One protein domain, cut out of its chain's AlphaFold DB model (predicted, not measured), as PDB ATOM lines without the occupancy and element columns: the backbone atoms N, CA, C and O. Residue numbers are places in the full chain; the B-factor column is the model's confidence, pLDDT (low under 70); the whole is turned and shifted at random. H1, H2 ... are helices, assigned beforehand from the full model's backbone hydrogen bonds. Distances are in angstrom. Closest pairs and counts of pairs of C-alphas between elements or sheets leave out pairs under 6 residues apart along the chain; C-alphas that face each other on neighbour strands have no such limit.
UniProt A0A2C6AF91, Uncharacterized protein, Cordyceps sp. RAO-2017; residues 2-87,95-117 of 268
ATOM      1  N   MET A   2     143.336 121.978 100.533       93.88
ATOM      2  CA  MET A   2     142.516 122.035 101.769       93.88
ATOM      3  C   MET A   2     143.182 122.747 102.958       93.88
ATOM      4  O   MET A   2     142.514 123.464 103.697       93.88
ATOM      5  N   HIS A   3     144.502 122.606 103.112       91.69
ATOM      6  CA  HIS A   3     145.263 123.340 104.125       91.69
ATOM      7  C   HIS A   3     145.077 124.864 104.000       91.69
ATOM      8  O   HIS A   3     144.683 125.511 104.965       91.69
ATOM      9  N   HIS A   4     145.275 125.428 102.803       93.94
ATOM     10  CA  HIS A   4     145.135 126.868 102.574       93.94
ATOM     11  C   HIS A   4     143.686 127.352 102.628       93.94
ATOM     12  O   HIS A   4     143.463 128.470 103.072       93.94
ATOM     13  N   ALA A   5     142.704 126.516 102.275       95.19
ATOM     14  CA  ALA A   5     141.296 126.849 102.500       95.19
ATOM     15  C   ALA A   5     140.999 127.042 103.998       95.19
ATOM     16  O   ALA A   5     140.304 127.974 104.386       95.19
ATOM     17  N   ASN A   6     141.581 126.211 104.871       94.19
ATOM     18  CA  ASN A   6     141.437 126.403 106.313       94.19
ATOM     19  C   ASN A   6     142.222 127.624 106.833       94.19
ATOM     20  O   ASN A   6     141.755 128.294 107.749       94.19
ATOM     21  N   VAL A   7     143.384 127.945 106.254       94.44
ATOM     22  CA  VAL A   7     144.128 129.177 106.587       94.44
ATOM     23  C   VAL A   7     143.330 130.426 106.193       94.44
ATOM     24  O   VAL A   7     143.192 131.336 107.006       94.44
ATOM     25  N   ASP A   8     142.745 130.448 104.995       95.38
ATOM     26  CA  ASP A   8     141.863 131.530 104.544       95.38
ATOM     27  C   ASP A   8     140.615 131.649 105.433       95.38
ATOM     28  O   ASP A   8     140.244 132.746 105.841       95.38
ATOM     29  N   ARG A   9     140.025 130.520 105.849       94.75
ATOM     30  CA  ARG A   9     138.926 130.493 106.827       94.75
ATOM     31  C   ARG A   9     139.301 131.160 108.149       94.75
ATOM     32  O   ARG A   9     138.533 131.981 108.650       94.75
ATOM     33  N   LEU A  10     140.464 130.827 108.714       94.75
ATOM     34  CA  LEU A  10     140.969 131.459 109.939       94.75
ATOM     35  C   LEU A  10     141.139 132.972 109.757       94.75
ATOM     36  O   LEU A  10     140.720 133.747 110.618       94.75
ATOM     37  N   TRP A  11     141.696 133.392 108.620       94.75
ATOM     38  CA  TRP A  11     141.863 134.803 108.290       94.75
ATOM     39  C   TRP A  11     140.520 135.531 108.133       94.75
ATOM     40  O   TRP A  11     140.327 136.594 108.716       94.75
ATOM     41  N   ALA A  12     139.542 134.933 107.453       93.81
ATOM     42  CA  ALA A  12     138.210 135.508 107.282       93.81
ATOM     43  C   ALA A  12     137.471 135.703 108.619       93.81
ATOM     44  O   ALA A  12     136.789 136.715 108.815       93.81
ATOM     45  N   PHE A  13     137.623 134.765 109.562       94.81
ATOM     46  CA  PHE A  13     137.117 134.929 110.928       94.81
ATOM     47  C   PHE A  13     137.843 136.042 111.681       94.81
ATOM     48  O   PHE A  13     137.182 136.854 112.332       94.81
ATOM     49  N   TRP A  14     139.174 136.123 111.559       93.62
ATOM     50  CA  TRP A  14     139.952 137.219 112.135       93.62
ATOM     51  C   TRP A  14     139.454 138.574 111.627       93.62
ATOM     52  O   TRP A  14     139.035 139.396 112.438       93.62
ATOM     53  N   GLN A  15     139.382 138.773 110.307       93.06
ATOM     54  CA  GLN A  15     138.904 140.014 109.688       93.06
ATOM     55  C   GLN A  15     137.490 140.395 110.148       93.06
ATOM     56  O   GLN A  15     137.215 141.561 110.414       93.06
ATOM     57  N   ALA A  16     136.587 139.419 110.278       93.00
ATOM     58  CA  ALA A  16     135.240 139.673 110.777       93.00
ATOM     59  C   ALA A  16     135.220 140.042 112.273       93.00
ATOM     60  O   ALA A  16     134.422 140.881 112.689       93.00
ATOM     61  N   SER A  17     136.089 139.436 113.089       93.56
ATOM     62  CA  SER A  17     136.178 139.704 114.534       93.56
ATOM     63  C   SER A  17     136.897 141.023 114.871       93.56
ATOM     64  O   SER A  17     136.498 141.727 115.808       93.56
ATOM     65  N   MET A  18     137.908 141.373 114.068       92.19
ATOM     66  CA  MET A  18     138.845 142.486 114.239       92.19
ATOM     67  C   MET A  18     138.935 143.320 112.945       92.19
ATOM     68  O   MET A  18     139.986 143.365 112.305       92.19
ATOM     69  N   PRO A  19     137.855 144.013 112.535       87.44
ATOM     70  CA  PRO A  19     137.776 144.668 111.222       87.44
ATOM     71  C   PRO A  19     138.834 145.757 110.999       87.44
ATOM     72  O   PRO A  19     139.283 145.955 109.874       87.44
ATOM     73  N   ASN A  20     139.281 146.425 112.066       88.19
ATOM     74  CA  ASN A  20     140.323 147.454 111.987       88.19
ATOM     75  C   ASN A  20     141.735 146.874 111.776       88.19
ATOM     76  O   ASN A  20     142.639 147.610 111.402       88.19
ATOM     77  N   GLU A  21     141.913 145.566 111.990       87.81
ATOM     78  CA  GLU A  21     143.182 144.829 111.855       87.81
ATOM     79  C   GLU A  21     143.099 143.776 110.729       87.81
ATOM     80  O   GLU A  21     143.867 142.812 110.689       87.81
ATOM     81  N   GLY A  22     142.108 143.916 109.842       84.06
ATOM     82  CA  GLY A  22     141.799 142.954 108.786       84.06
ATOM     83  C   GLY A  22     142.507 143.208 107.454       84.06
ATOM     84  O   GLY A  22     142.256 142.483 106.494       84.06
ATOM     85  N   THR A  23     143.358 144.230 107.362       84.06
ATOM     86  CA  THR A  23     144.130 144.553 106.152       84.06
ATOM     87  C   THR A  23     145.561 144.948 106.505       84.06
ATOM     88  O   THR A  23     145.879 145.256 107.655       84.06
ATOM     89  N   LEU A  24     146.437 144.945 105.501       86.12
ATOM     90  CA  LEU A  24     147.805 145.422 105.633       86.12
ATOM     91  C   LEU A  24     147.795 146.940 105.854       86.12
ATOM     92  O   LEU A  24     147.599 147.705 104.920       86.12
ATOM     93  N   SER A  25     148.020 147.390 107.085       84.94
ATOM     94  CA  SER A  25     147.946 148.818 107.422       84.94
ATOM     95  C   SER A  25     149.264 149.574 107.245       84.94
ATOM     96  O   SER A  25     149.265 150.798 107.123       84.94
ATOM     97  N   ARG A  26     150.401 148.870 107.254       88.81
ATOM     98  CA  ARG A  26     151.739 149.477 107.235       88.81
ATOM     99  C   ARG A  26     152.603 148.868 106.137       88.81
ATOM    100  O   ARG A  26     152.694 147.640 106.073       88.81
ATOM    101  N   PRO A  27     153.266 149.696 105.311       91.81
ATOM    102  CA  PRO A  27     154.232 149.187 104.359       91.81
ATOM    103  C   PRO A  27     155.415 148.507 105.051       91.81
ATOM    104  O   PRO A  27     155.809 148.896 106.152       91.81
ATOM    105  N   TYR A  28     156.001 147.512 104.394       90.06
ATOM    106  CA  TYR A  28     157.184 146.803 104.881       90.06
ATOM    107  C   TYR A  28     158.115 146.434 103.725       90.06
ATOM    108  O   TYR A  28     157.676 146.307 102.585       90.06
ATOM    109  N   ALA A  29     159.400 146.233 104.010       88.94
ATOM    110  CA  ALA A  29     160.339 145.706 103.024       88.94
ATOM    111  C   ALA A  29     160.088 144.202 102.824       88.94
ATOM    112  O   ALA A  29     160.248 143.405 103.750       88.94
ATOM    113  N   GLY A  30     159.654 143.818 101.626       83.75
ATOM    114  CA  GLY A  30     159.389 142.431 101.267       83.75
ATOM    115  C   GLY A  30     160.670 141.618 101.073       83.75
ATOM    116  O   GLY A  30     161.688 142.131 100.609       83.75
ATOM    117  N   GLY A  31     160.602 140.324 101.393       84.00
ATOM    118  CA  GLY A  31     161.609 139.357 100.951       84.00
ATOM    119  C   GLY A  31     161.532 139.101  99.441       84.00
ATOM    120  O   GLY A  31     160.569 139.505  98.786       84.00
ATOM    121  N   SER A  32     162.534 138.403  98.901       84.31
ATOM    122  CA  SER A  32     162.557 138.002  97.488       84.31
ATOM    123  C   SER A  32     161.357 137.112  97.133       84.31
ATOM    124  O   SER A  32     161.047 136.161  97.852       84.31
ATOM    125  N   ARG A  33     160.682 137.412  96.020       85.69
ATOM    126  CA  ARG A  33     159.582 136.633  95.428       85.69
ATOM    127  C   ARG A  33     159.779 136.556  93.917       85.69
ATOM    128  O   ARG A  33     160.486 137.378  93.346       85.69
ATOM    129  N   PHE A  34     159.075 135.638  93.254       85.25
ATOM    130  CA  PHE A  34     159.189 135.429  91.803       85.25
ATOM    131  C   PHE A  34     159.063 136.723  90.972       85.25
ATOM    132  O   PHE A  34     159.831 136.932  90.041       85.25
ATOM    133  N   THR A  35     158.129 137.612  91.326       87.69
ATOM    134  CA  THR A  35     157.875 138.875  90.606       87.69
ATOM    135  C   THR A  35     158.334 140.124  91.355       87.69
ATOM    136  O   THR A  35     158.038 141.237  90.923       87.69
ATOM    137  N   THR A  36     158.964 139.980  92.521       87.56
ATOM    138  CA  THR A  36     159.246 141.118  93.402       87.56
ATOM    139  C   THR A  36     160.612 140.951  94.056       87.56
ATOM    140  O   THR A  36     160.768 140.054  94.888       87.56
ATOM    141  N   PRO A  37     161.599 141.794  93.703       89.44
ATOM    142  CA  PRO A  37     162.929 141.739  94.297       89.44
ATOM    143  C   PRO A  37     162.916 141.953  95.814       89.44
ATOM    144  O   PRO A  37     162.050 142.653  96.354       89.44
ATOM    145  N   GLU A  38     163.919 141.390  96.488       89.38
ATOM    146  CA  GLU A  38     164.175 141.635  97.911       89.38
ATOM    147  C   GLU A  38     164.342 143.139  98.182       89.38
ATOM    148  O   GLU A  38     164.952 143.863  97.396       89.38
ATOM    149  N   GLY A  39     163.777 143.616  99.292       89.81
ATOM    150  CA  GLY A  39     163.833 145.022  99.693       89.81
ATOM    151  C   GLY A  39     162.738 145.905  99.089       89.81
ATOM    152  O   GLY A  39     162.603 147.055  99.501       89.81
ATOM    153  N   THR A  40     161.913 145.387  98.170       92.75
ATOM    154  CA  THR A  40     160.782 146.150  97.620       92.75
ATOM    155  C   THR A  40     159.796 146.518  98.730       92.75
ATOM    156  O   THR A  40     159.350 145.647  99.479       92.75
ATOM    157  N   THR A  41     159.408 147.791  98.817       94.88
ATOM    158  CA  THR A  41     158.368 148.238  99.752       94.88
ATOM    159  C   THR A  41     157.009 147.685  99.330       94.88
ATOM    160  O   THR A  41     156.459 148.072  98.301       94.88
ATOM    161  N   ILE A  42     156.456 146.791 100.145       93.38
ATOM    162  CA  ILE A  42     155.130 146.203  99.978       93.38
ATOM    163  C   ILE A  42     154.128 147.002 100.800       93.38
ATOM    164  O   ILE A  42     154.309 147.159 102.004       93.38
ATOM    165  N   SER A  43     153.057 147.462 100.165       94.06
ATOM    166  CA  SER A  43     151.918 148.141 100.778       94.06
ATOM    167  C   SER A  43     150.615 147.413 100.444       94.06
ATOM    168  O   SER A  43     150.599 146.404  99.734       94.06
ATOM    169  N   SER A  44     149.499 147.936 100.946       94.25
ATOM    170  CA  SER A  44     148.164 147.392 100.702       94.25
ATOM    171  C   SER A  44     147.707 147.504  99.236       94.25
ATOM    172  O   SER A  44     146.808 146.786  98.800       94.25
ATOM    173  N   SER A  45     148.387 148.349  98.457       94.50
ATOM    174  CA  SER A  45     148.168 148.580  97.029       94.50
ATOM    175  C   SER A  45     149.212 147.912  96.128       94.50
ATOM    176  O   SER A  45     149.120 148.029  94.906       94.50
ATOM    177  N   SER A  46     150.198 147.201  96.686       94.56
ATOM    178  CA  SER A  46     151.175 146.467  95.877       94.56
ATOM    179  C   SER A  46     150.500 145.345  95.070       94.56
ATOM    180  O   SER A  46     149.697 144.599  95.639       94.56
ATOM    181  N   PRO A  47     150.840 145.173  93.778       94.81
ATOM    182  CA  PRO A  47     150.308 144.089  92.956       94.81
ATOM    183  C   PRO A  47     150.634 142.698  93.514       94.81
ATOM    184  O   PRO A  47     151.783 142.393  93.837       94.81
ATOM    185  N   LEU A  48     149.629 141.828  93.562       93.75
ATOM    186  CA  LEU A  48     149.739 140.405  93.873       93.75
ATOM    187  C   LEU A  48     149.915 139.610  92.576       93.75
ATOM    188  O   LEU A  48     149.085 138.779  92.219       93.75
ATOM    189  N   SER A  49     150.978 139.884  91.825       92.31
ATOM    190  CA  SER A  49     151.264 139.137  90.598       92.31
ATOM    191  C   SER A  49     151.435 137.633  90.890       92.31
ATOM    192  O   SER A  49     152.023 137.278  91.915       92.31
ATOM    193  N   PRO A  50     150.959 136.734  90.005       93.75
ATOM    194  CA  PRO A  50     150.397 136.985  88.674       93.75
ATOM    195  C   PRO A  50     148.855 137.078  88.653       93.75
ATOM    196  O   PRO A  50     148.236 136.703  87.660       93.75
ATOM    197  N   PHE A  51     148.208 137.515  89.737       94.50
ATOM    198  CA  PHE A  51     146.749 137.494  89.845       94.50
ATOM    199  C   PHE A  51     146.123 138.812  89.370       94.50
ATOM    200  O   PHE A  51     146.343 139.872  89.959       94.50
ATOM    201  N   PHE A  52     145.286 138.723  88.335       94.56
ATOM    202  CA  PHE A  52     144.569 139.850  87.740       94.56
ATOM    203  C   PHE A  52     143.068 139.567  87.713       94.56
ATOM    204  O   PHE A  52     142.642 138.417  87.592       94.56
ATOM    205  N   ASN A  53     142.262 140.617  87.822       89.81
ATOM    206  CA  ASN A  53     140.825 140.513  87.613       89.81
ATOM    207  C   ASN A  53     140.492 140.368  86.112       89.81
ATOM    208  O   ASN A  53     141.364 140.470  85.249       89.81
ATOM    209  N   GLN A  54     139.213 140.168  85.783       88.44
ATOM    210  CA  GLN A  54     138.759 140.015  84.389       88.44
ATOM    211  C   GLN A  54     139.075 141.227  83.493       88.44
ATOM    212  O   GLN A  54     139.179 141.076  82.282       88.44
ATOM    213  N   GLY A  55     139.242 142.419  84.076       90.88
ATOM    214  CA  GLY A  55     139.629 143.638  83.364       90.88
ATOM    215  C   GLY A  55     141.140 143.810  83.184       90.88
ATOM    216  O   GLY A  55     141.566 144.856  82.706       90.88
ATOM    217  N   GLY A  56     141.957 142.834  83.595       93.44
ATOM    218  CA  GLY A  56     143.418 142.894  83.497       93.44
ATOM    219  C   GLY A  56     144.093 143.777  84.551       93.44
ATOM    220  O   GLY A  56     145.302 143.985  84.479       93.44
ATOM    221  N   LEU A  57     143.354 144.287  85.541       94.50
ATOM    222  CA  LEU A  57     143.944 145.018  86.665       94.50
ATOM    223  C   LEU A  57     144.459 144.031  87.720       94.50
ATOM    224  O   LEU A  57     143.772 143.047  88.014       94.50
ATOM    225  N   PRO A  58     145.641 144.273  88.310       95.25
ATOM    226  CA  PRO A  58     146.191 143.379  89.317       95.25
ATOM    227  C   PRO A  58     145.342 143.408  90.583       95.25
ATOM    228  O   PRO A  58     144.881 144.466  91.020       95.25
ATOM    229  N   TYR A  59     145.192 142.249  91.214       95.31
ATOM    230  CA  TYR A  59     144.746 142.212  92.597       95.31
ATOM    231  C   TYR A  59     145.826 142.812  93.509       95.31
ATOM    232  O   TYR A  59     147.021 142.683  93.265       95.31
ATOM    233  N   THR A  60     145.395 143.453  94.584       94.19
ATOM    234  CA  THR A  60     146.207 143.994  95.683       94.19
ATOM    235  C   THR A  60     145.666 143.480  97.023       94.19
ATOM    236  O   THR A  60     144.498 143.071  97.064       94.19
ATOM    237  N   PRO A  61     146.440 143.524  98.128       92.88
ATOM    238  CA  PRO A  61     145.922 143.212  99.464       92.88
ATOM    239  C   PRO A  61     144.582 143.893  99.787       92.88
ATOM    240  O   PRO A  61     143.691 143.237 100.318       92.88
ATOM    241  N   ASP A  62     144.403 145.160  99.399       91.31
ATOM    242  CA  ASP A  62     143.145 145.892  99.600       91.31
ATOM    243  C   ASP A  62     141.994 145.318  98.782       91.31
ATOM    244  O   ASP A  62     140.897 145.123  99.305       91.31
ATOM    245  N   THR A  63     142.234 145.011  97.504       91.25
ATOM    246  CA  THR A  63     141.175 144.414  96.686       91.25
ATOM    247  C   THR A  63     140.802 143.039  97.217       91.25
ATOM    248  O   THR A  63     139.625 142.738  97.257       91.25
ATOM    249  N   VAL A  64     141.744 142.210  97.681       91.50
ATOM    250  CA  VAL A  64     141.443 140.838  98.134       91.50
ATOM    251  C   VAL A  64     140.988 140.751  99.592       91.50
ATOM    252  O   VAL A  64     140.699 139.658 100.071       91.50
ATOM    253  N   ALA A  65     140.886 141.878 100.303       88.75
ATOM    254  CA  ALA A  65     140.545 141.897 101.722       88.75
ATOM    255  C   ALA A  65     139.131 141.366 102.020       88.75
ATOM    256  O   ALA A  65     138.871 140.928 103.138       88.75
ATOM    257  N   SER A  66     138.209 141.392 101.049       86.12
ATOM    258  CA  SER A  66     136.858 140.849 101.210       86.12
ATOM    259  C   SER A  66     136.653 139.603 100.358       86.12
ATOM    260  O   SER A  66     136.555 139.688  99.138       86.12
ATOM    261  N   ILE A  67     136.468 138.451 101.007       87.44
ATOM    262  CA  ILE A  67     136.187 137.181 100.319       87.44
ATOM    263  C   ILE A  67     134.847 137.170  99.562       87.44
ATOM    264  O   ILE A  67     134.672 136.413  98.612       87.44
ATOM    265  N   GLN A  68     133.910 138.054  99.929       83.69
ATOM    266  CA  GLN A  68     132.572 138.101  99.324       83.69
ATOM    267  C   GLN A  68     132.617 138.403  97.823       83.69
ATOM    268  O   GLN A  68     131.796 137.886  97.070       83.69
ATOM    269  N   GLN A  69     133.589 139.198  97.373       81.62
ATOM    270  CA  GLN A  69     133.732 139.532  95.955       81.62
ATOM    271  C   GLN A  69     134.139 138.324  95.095       81.62
ATOM    272  O   GLN A  69     133.966 138.346  93.881       81.62
ATOM    273  N   PHE A  70     134.693 137.282  95.720       87.62
ATOM    274  CA  PHE A  70     135.095 136.043  95.059       87.62
ATOM    275  C   PHE A  70     133.977 134.990  95.071       87.62
ATOM    276  O   PHE A  70     134.191 133.863  94.638       87.62
ATOM    277  N   GLY A  71     132.781 135.343  95.557       87.56
ATOM    278  CA  GLY A  71     131.595 134.491  95.480       87.56
ATOM    279  C   GLY A  71     131.570 133.332  96.477       87.56
ATOM    280  O   GLY A  71     130.784 132.405  96.294       87.56
ATOM    281  N   TYR A  72     132.393 133.373  97.531       89.88
ATOM    282  CA  TYR A  72     132.393 132.359  98.584       89.88
ATOM    283  C   TYR A  72     132.333 132.968  99.992       89.88
ATOM    284  O   TYR A  72     132.585 134.154 100.214       89.88
ATOM    285  N   THR A  73     131.957 132.131 100.958       90.75
ATOM    286  CA  THR A  73     131.952 132.430 102.394       90.75
ATOM    287  C   THR A  73     132.166 131.133 103.177       90.75
ATOM    288  O   THR A  73     132.188 130.050 102.594       90.75
ATOM    289  N   TYR A  74     132.310 131.244 104.495       92.25
ATOM    290  CA  TYR A  74     132.381 130.112 105.414       92.25
ATOM    291  C   TYR A  74     131.175 130.101 106.353       92.25
ATOM    292  O   TYR A  74     130.689 131.168 106.740       92.25
ATOM    293  N   ASP A  75     130.755 128.905 106.762       89.94
ATOM    294  CA  ASP A  75     129.736 128.714 107.796       89.94
ATOM    295  C   ASP A  75     130.099 129.498 109.059       89.94
ATOM    296  O   ASP A  75     131.206 129.364 109.591       89.94
ATOM    297  N   GLY A  76     129.164 130.311 109.548       87.44
ATOM    298  CA  GLY A  76     129.366 131.197 110.697       87.44
ATOM    299  C   GLY A  76     129.769 132.627 110.319       87.44
ATOM    300  O   GLY A  76     129.789 133.502 111.186       87.44
ATOM    301  N   LEU A  77     130.043 132.898 109.039       89.25
ATOM    302  CA  LEU A  77     130.184 134.254 108.488       89.25
ATOM    303  C   LEU A  77     129.013 134.640 107.582       89.25
ATOM    304  O   LEU A  77     128.688 135.829 107.472       89.25
ATOM    305  N   ASP A  78     128.376 133.646 106.971       81.88
ATOM    306  CA  ASP A  78     127.142 133.792 106.218       81.88
ATOM    307  C   ASP A  78     126.030 134.401 107.084       81.88
ATOM    308  O   ASP A  78     126.035 134.328 108.317       81.88
ATOM    309  N   ASP A  79     125.106 135.105 106.435       71.38
ATOM    310  CA  ASP A  79     123.901 135.585 107.095       71.38
ATOM    311  C   ASP A  79     122.725 134.738 106.605       71.38
ATOM    312  O   ASP A  79     122.383 134.825 105.423       71.38
ATOM    313  N   PRO A  80     122.084 133.948 107.482       63.62
ATOM    314  CA  PRO A  80     121.014 133.044 107.071       63.62
ATOM    315  C   PRO A  80     119.783 133.794 106.539       63.62
ATOM    316  O   PRO A  80     118.953 133.208 105.849       63.62
ATOM    317  N   ASN A  81     119.663 135.097 106.818       61.47
ATOM    318  CA  ASN A  81     118.567 135.946 106.351       61.47
ATOM    319  C   ASN A  81     118.924 136.732 105.077       61.47
ATOM    320  O   ASN A  81     118.172 137.614 104.644       61.47
ATOM    321  N   ILE A  82     120.092 136.472 104.484       57.72
ATOM    322  CA  ILE A  82     120.554 137.107 103.252       57.72
ATOM    323  C   ILE A  82     120.735 136.015 102.193       57.72
ATOM    324  O   ILE A  82     121.674 135.231 102.293       57.72
ATOM    325  N   PRO A  83     119.880 135.966 101.155       53.47
ATOM    326  CA  PRO A  83     120.059 135.022 100.060       53.47
ATOM    327  C   PRO A  83     121.453 135.163  99.437       53.47
ATOM    328  O   PRO A  83     121.903 136.280  99.183       53.47
ATOM    329  N   VAL A  84     122.107 134.036  99.135       52.44
ATOM    330  CA  VAL A  84     123.433 133.975  98.478       52.44
ATOM    331  C   VAL A  84     123.438 134.716  97.129       52.44
ATOM    332  O   VAL A  84     124.454 135.264  96.718       52.44
ATOM    333  N   LYS A  85     122.274 134.817  96.472       45.03
ATOM    334  CA  LYS A  85     122.034 135.638  95.274       45.03
ATOM    335  C   LYS A  85     121.494 137.026  95.632       45.03
ATOM    336  O   LYS A  85     120.450 137.429  95.121       45.03
ATOM    337  N   ARG A  86     122.122 137.744  96.564       50.88
ATOM    338  CA  ARG A  86     121.723 139.131  96.821       50.88
ATOM    339  C   ARG A  86     122.414 140.028  95.810       50.88
ATOM    340  O   ARG A  86     123.637 140.007  95.707       50.88
ATOM    341  N   ASP A  87     121.620 140.820  95.102       49.81
ATOM    342  CA  ASP A  87     122.133 141.858  94.225       49.81
ATOM    343  C   ASP A  87     122.994 142.832  95.046       49.81
ATOM    344  O   ASP A  87     122.512 143.550  95.928       49.81
ATOM    345  N   ALA A  95     123.405 152.901 108.119       83.38
ATOM    346  CA  ALA A  95     122.916 152.231 109.321       83.38
ATOM    347  C   ALA A  95     122.764 150.714 109.126       83.38
ATOM    348  O   ALA A  95     123.204 149.940 109.974       83.38
ATOM    349  N   ARG A  96     122.206 150.281 107.986       82.25
ATOM    350  CA  ARG A  96     122.051 148.856 107.669       82.25
ATOM    351  C   ARG A  96     123.405 148.164 107.527       82.25
ATOM    352  O   ARG A  96     123.597 147.120 108.132       82.25
ATOM    353  N   ARG A  97     124.363 148.783 106.822       80.50
ATOM    354  CA  ARG A  97     125.730 148.239 106.683       80.50
ATOM    355  C   ARG A  97     126.397 148.029 108.042       80.50
ATOM    356  O   ARG A  97     126.822 146.924 108.342       80.50
ATOM    357  N   ARG A  98     126.370 149.051 108.907       84.31
ATOM    358  CA  ARG A  98     126.931 148.961 110.266       84.31
ATOM    359  C   ARG A  98     126.312 147.834 111.089       84.31
ATOM    360  O   ARG A  98     127.024 147.144 111.811       84.31
ATOM    361  N   ARG A  99     124.993 147.649 110.989       87.00
ATOM    362  CA  ARG A  99     124.291 146.556 111.671       87.00
ATOM    363  C   ARG A  99     124.723 145.191 111.136       87.00
ATOM    364  O   ARG A  99     124.973 144.289 111.928       87.00
ATOM    365  N   ASP A 100     124.816 145.047 109.820       84.50
ATOM    366  CA  ASP A 100     125.223 143.795 109.182       84.50
ATOM    367  C   ASP A 100     126.675 143.434 109.551       84.50
ATOM    368  O   ASP A 100     126.948 142.285 109.899       84.50
ATOM    369  N   ASP A 101     127.580 144.418 109.578       86.06
ATOM    370  CA  ASP A 101     128.975 144.241 109.998       86.06
ATOM    371  C   ASP A 101     129.077 143.835 111.477       86.06
ATOM    372  O   ASP A 101     129.806 142.904 111.821       86.06
ATOM    373  N   ALA A 102     128.295 144.472 112.357       89.69
ATOM    374  CA  ALA A 102     128.232 144.111 113.774       89.69
ATOM    375  C   ALA A 102     127.709 142.679 113.980       89.69
ATOM    376  O   ALA A 102     128.270 141.912 114.763       89.69
ATOM    377  N   ASN A 103     126.672 142.284 113.236       90.50
ATOM    378  CA  ASN A 103     126.140 140.923 113.281       90.50
ATOM    379  C   ASN A 103     127.166 139.902 112.780       90.50
ATOM    380  O   ASN A 103     127.367 138.870 113.422       90.50
ATOM    381  N   ARG A 104     127.850 140.198 111.666       90.12
ATOM    382  CA  ARG A 104     128.926 139.354 111.131       90.12
ATOM    383  C   ARG A 104     130.046 139.180 112.156       90.12
ATOM    384  O   ARG A 104     130.500 138.059 112.367       90.12
ATOM    385  N   ARG A 105     130.432 140.257 112.848       93.00
ATOM    386  CA  ARG A 105     131.412 140.218 113.938       93.00
ATOM    387  C   ARG A 105     130.972 139.308 115.085       93.00
ATOM    388  O   ARG A 105     131.751 138.463 115.519       93.00
ATOM    389  N   HIS A 106     129.732 139.437 115.560       94.00
ATOM    390  CA  HIS A 106     129.219 138.590 116.641       94.00
ATOM    391  C   HIS A 106     129.199 137.103 116.265       94.00
ATOM    392  O   HIS A 106     129.616 136.271 117.071       94.00
ATOM    393  N   ARG A 107     128.769 136.761 115.041       93.69
ATOM    394  CA  ARG A 107     128.772 135.367 114.560       93.69
ATOM    395  C   ARG A 107     130.187 134.808 114.413       93.69
ATOM    396  O   ARG A 107     130.430 133.665 114.804       93.69
ATOM    397  N   ALA A 108     131.124 135.623 113.927       94.50
ATOM    398  CA  ALA A 108     132.530 135.246 113.837       94.50
ATOM    399  C   ALA A 108     133.103 134.896 115.216       94.50
ATOM    400  O   ALA A 108     133.653 133.811 115.390       94.50
ATOM    401  N   ILE A 109     132.903 135.763 116.212       95.12
ATOM    402  CA  ILE A 109     133.388 135.537 117.582       95.12
ATOM    403  C   ILE A 109     132.726 134.305 118.210       95.12
ATOM    404  O   ILE A 109     133.418 133.468 118.784       95.12
ATOM    405  N   ALA A 110     131.414 134.130 118.033       94.12
ATOM    406  CA  ALA A 110     130.711 132.939 118.511       94.12
ATOM    407  C   ALA A 110     131.252 131.647 117.889       94.12
ATOM    408  O   ALA A 110     131.406 130.641 118.582       94.12
ATOM    409  N   THR A 111     131.592 131.682 116.602       94.00
ATOM    410  CA  THR A 111     132.180 130.536 115.906       94.00
ATOM    411  C   THR A 111     133.603 130.257 116.386       94.00
ATOM    412  O   THR A 111     133.929 129.103 116.654       94.00
ATOM    413  N   ILE A 112     134.430 131.294 116.570       93.25
ATOM    414  CA  ILE A 112     135.776 131.170 117.152       93.25
ATOM    415  C   ILE A 112     135.689 130.526 118.538       93.25
ATOM    416  O   ILE A 112     136.350 129.518 118.786       93.25
ATOM    417  N   ASN A 113     134.825 131.047 119.412       92.12
ATOM    418  CA  ASN A 113     134.615 130.494 120.744       92.12
ATOM    419  C   ASN A 113     134.149 129.037 120.666       92.12
ATOM    420  O   ASN A 113     134.703 128.185 121.342       92.12
ATOM    421  N   LYS A 114     133.197 128.695 119.795       91.06
ATOM    422  CA  LYS A 114     132.737 127.306 119.646       91.06
ATOM    423  C   LYS A 114     133.856 126.341 119.229       91.06
ATOM    424  O   LYS A 114     133.850 125.193 119.659       91.06
ATOM    425  N   LEU A 115     134.766 126.775 118.358       89.19
ATOM    426  CA  LEU A 115     135.792 125.908 117.772       89.19
ATOM    427  C   LEU A 115     137.060 125.804 118.621       89.19
ATOM    428  O   LEU A 115     137.684 124.746 118.638       89.19
ATOM    429  N   TYR A 116     137.451 126.891 119.287       84.88
ATOM    430  CA  TYR A 116     138.775 127.014 119.903       84.88
ATOM    431  C   TYR A 116     138.738 127.179 121.426       84.88
ATOM    432  O   TYR A 116     139.781 127.086 122.071       84.88
ATOM    433  N   ARG A 117     137.559 127.361 122.034       83.31
ATOM    434  CA  ARG A 117     137.410 127.407 123.494       83.31
ATOM    435  C   ARG A 117     137.489 125.994 124.074       83.31
ATOM    436  O   ARG A 117     136.551 125.207 123.982       83.31
TER     437      ARG A 117
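This is residues 2 to 87 and 95 to 117 of the 268 residues of an uncharacterized protein of Cordyceps sp. RAO-2017 (UniProt A0A2C6AF91). The longest helix, H4, makes one side of a loosely built model, and the last residues of H1 meet it partway along at a steep tilt. From H1 a long looping stretch, residues 18 to 60, reaches away to the far side and folds back to the small helices H2 and H3. The 109 printed residues include four named helices, H1 to H4 in chain order, and no named strand; the class is all helix, though only 46 residues are in named elements. It is only just loose, close to compact, with a radius of gyration of the C-alphas of 16.1 A and spans of 45 by 36 by 32 A.

Look first at H4, residues 95 to 116, which H1, residues 2 to 17, touches with residues 13 to 17 alone; the closest C-alphas, of Ser 17 and Arg 105, are 4.8 A apart. Their lines stand at a steep tilt of 52 degrees, opposite ways. H3, residues 67 to 70, is close to H1 but not clearly touching, at 7.4 A between the C-alphas of Ala 12 and Ile 67. H2, residues 61 to 64, is apart from H4. Every O i to N i+4 pair is within hydrogen-bond range in H1 and H4; H2 and H3 are too short for one.

Find C-alpha 2 at (142.516, 122.035, 101.769), where H1 begins its 22.7 A; H4 runs 31.6 A to C-alpha 116 at (138.775, 127.014, 119.903).

Residues 88 to 94 are not printed, a gap of 18.3 A between C-alphas 87 and 95. The link from H1 to H2 is long; residues 80 to 87 have pLDDT under 70.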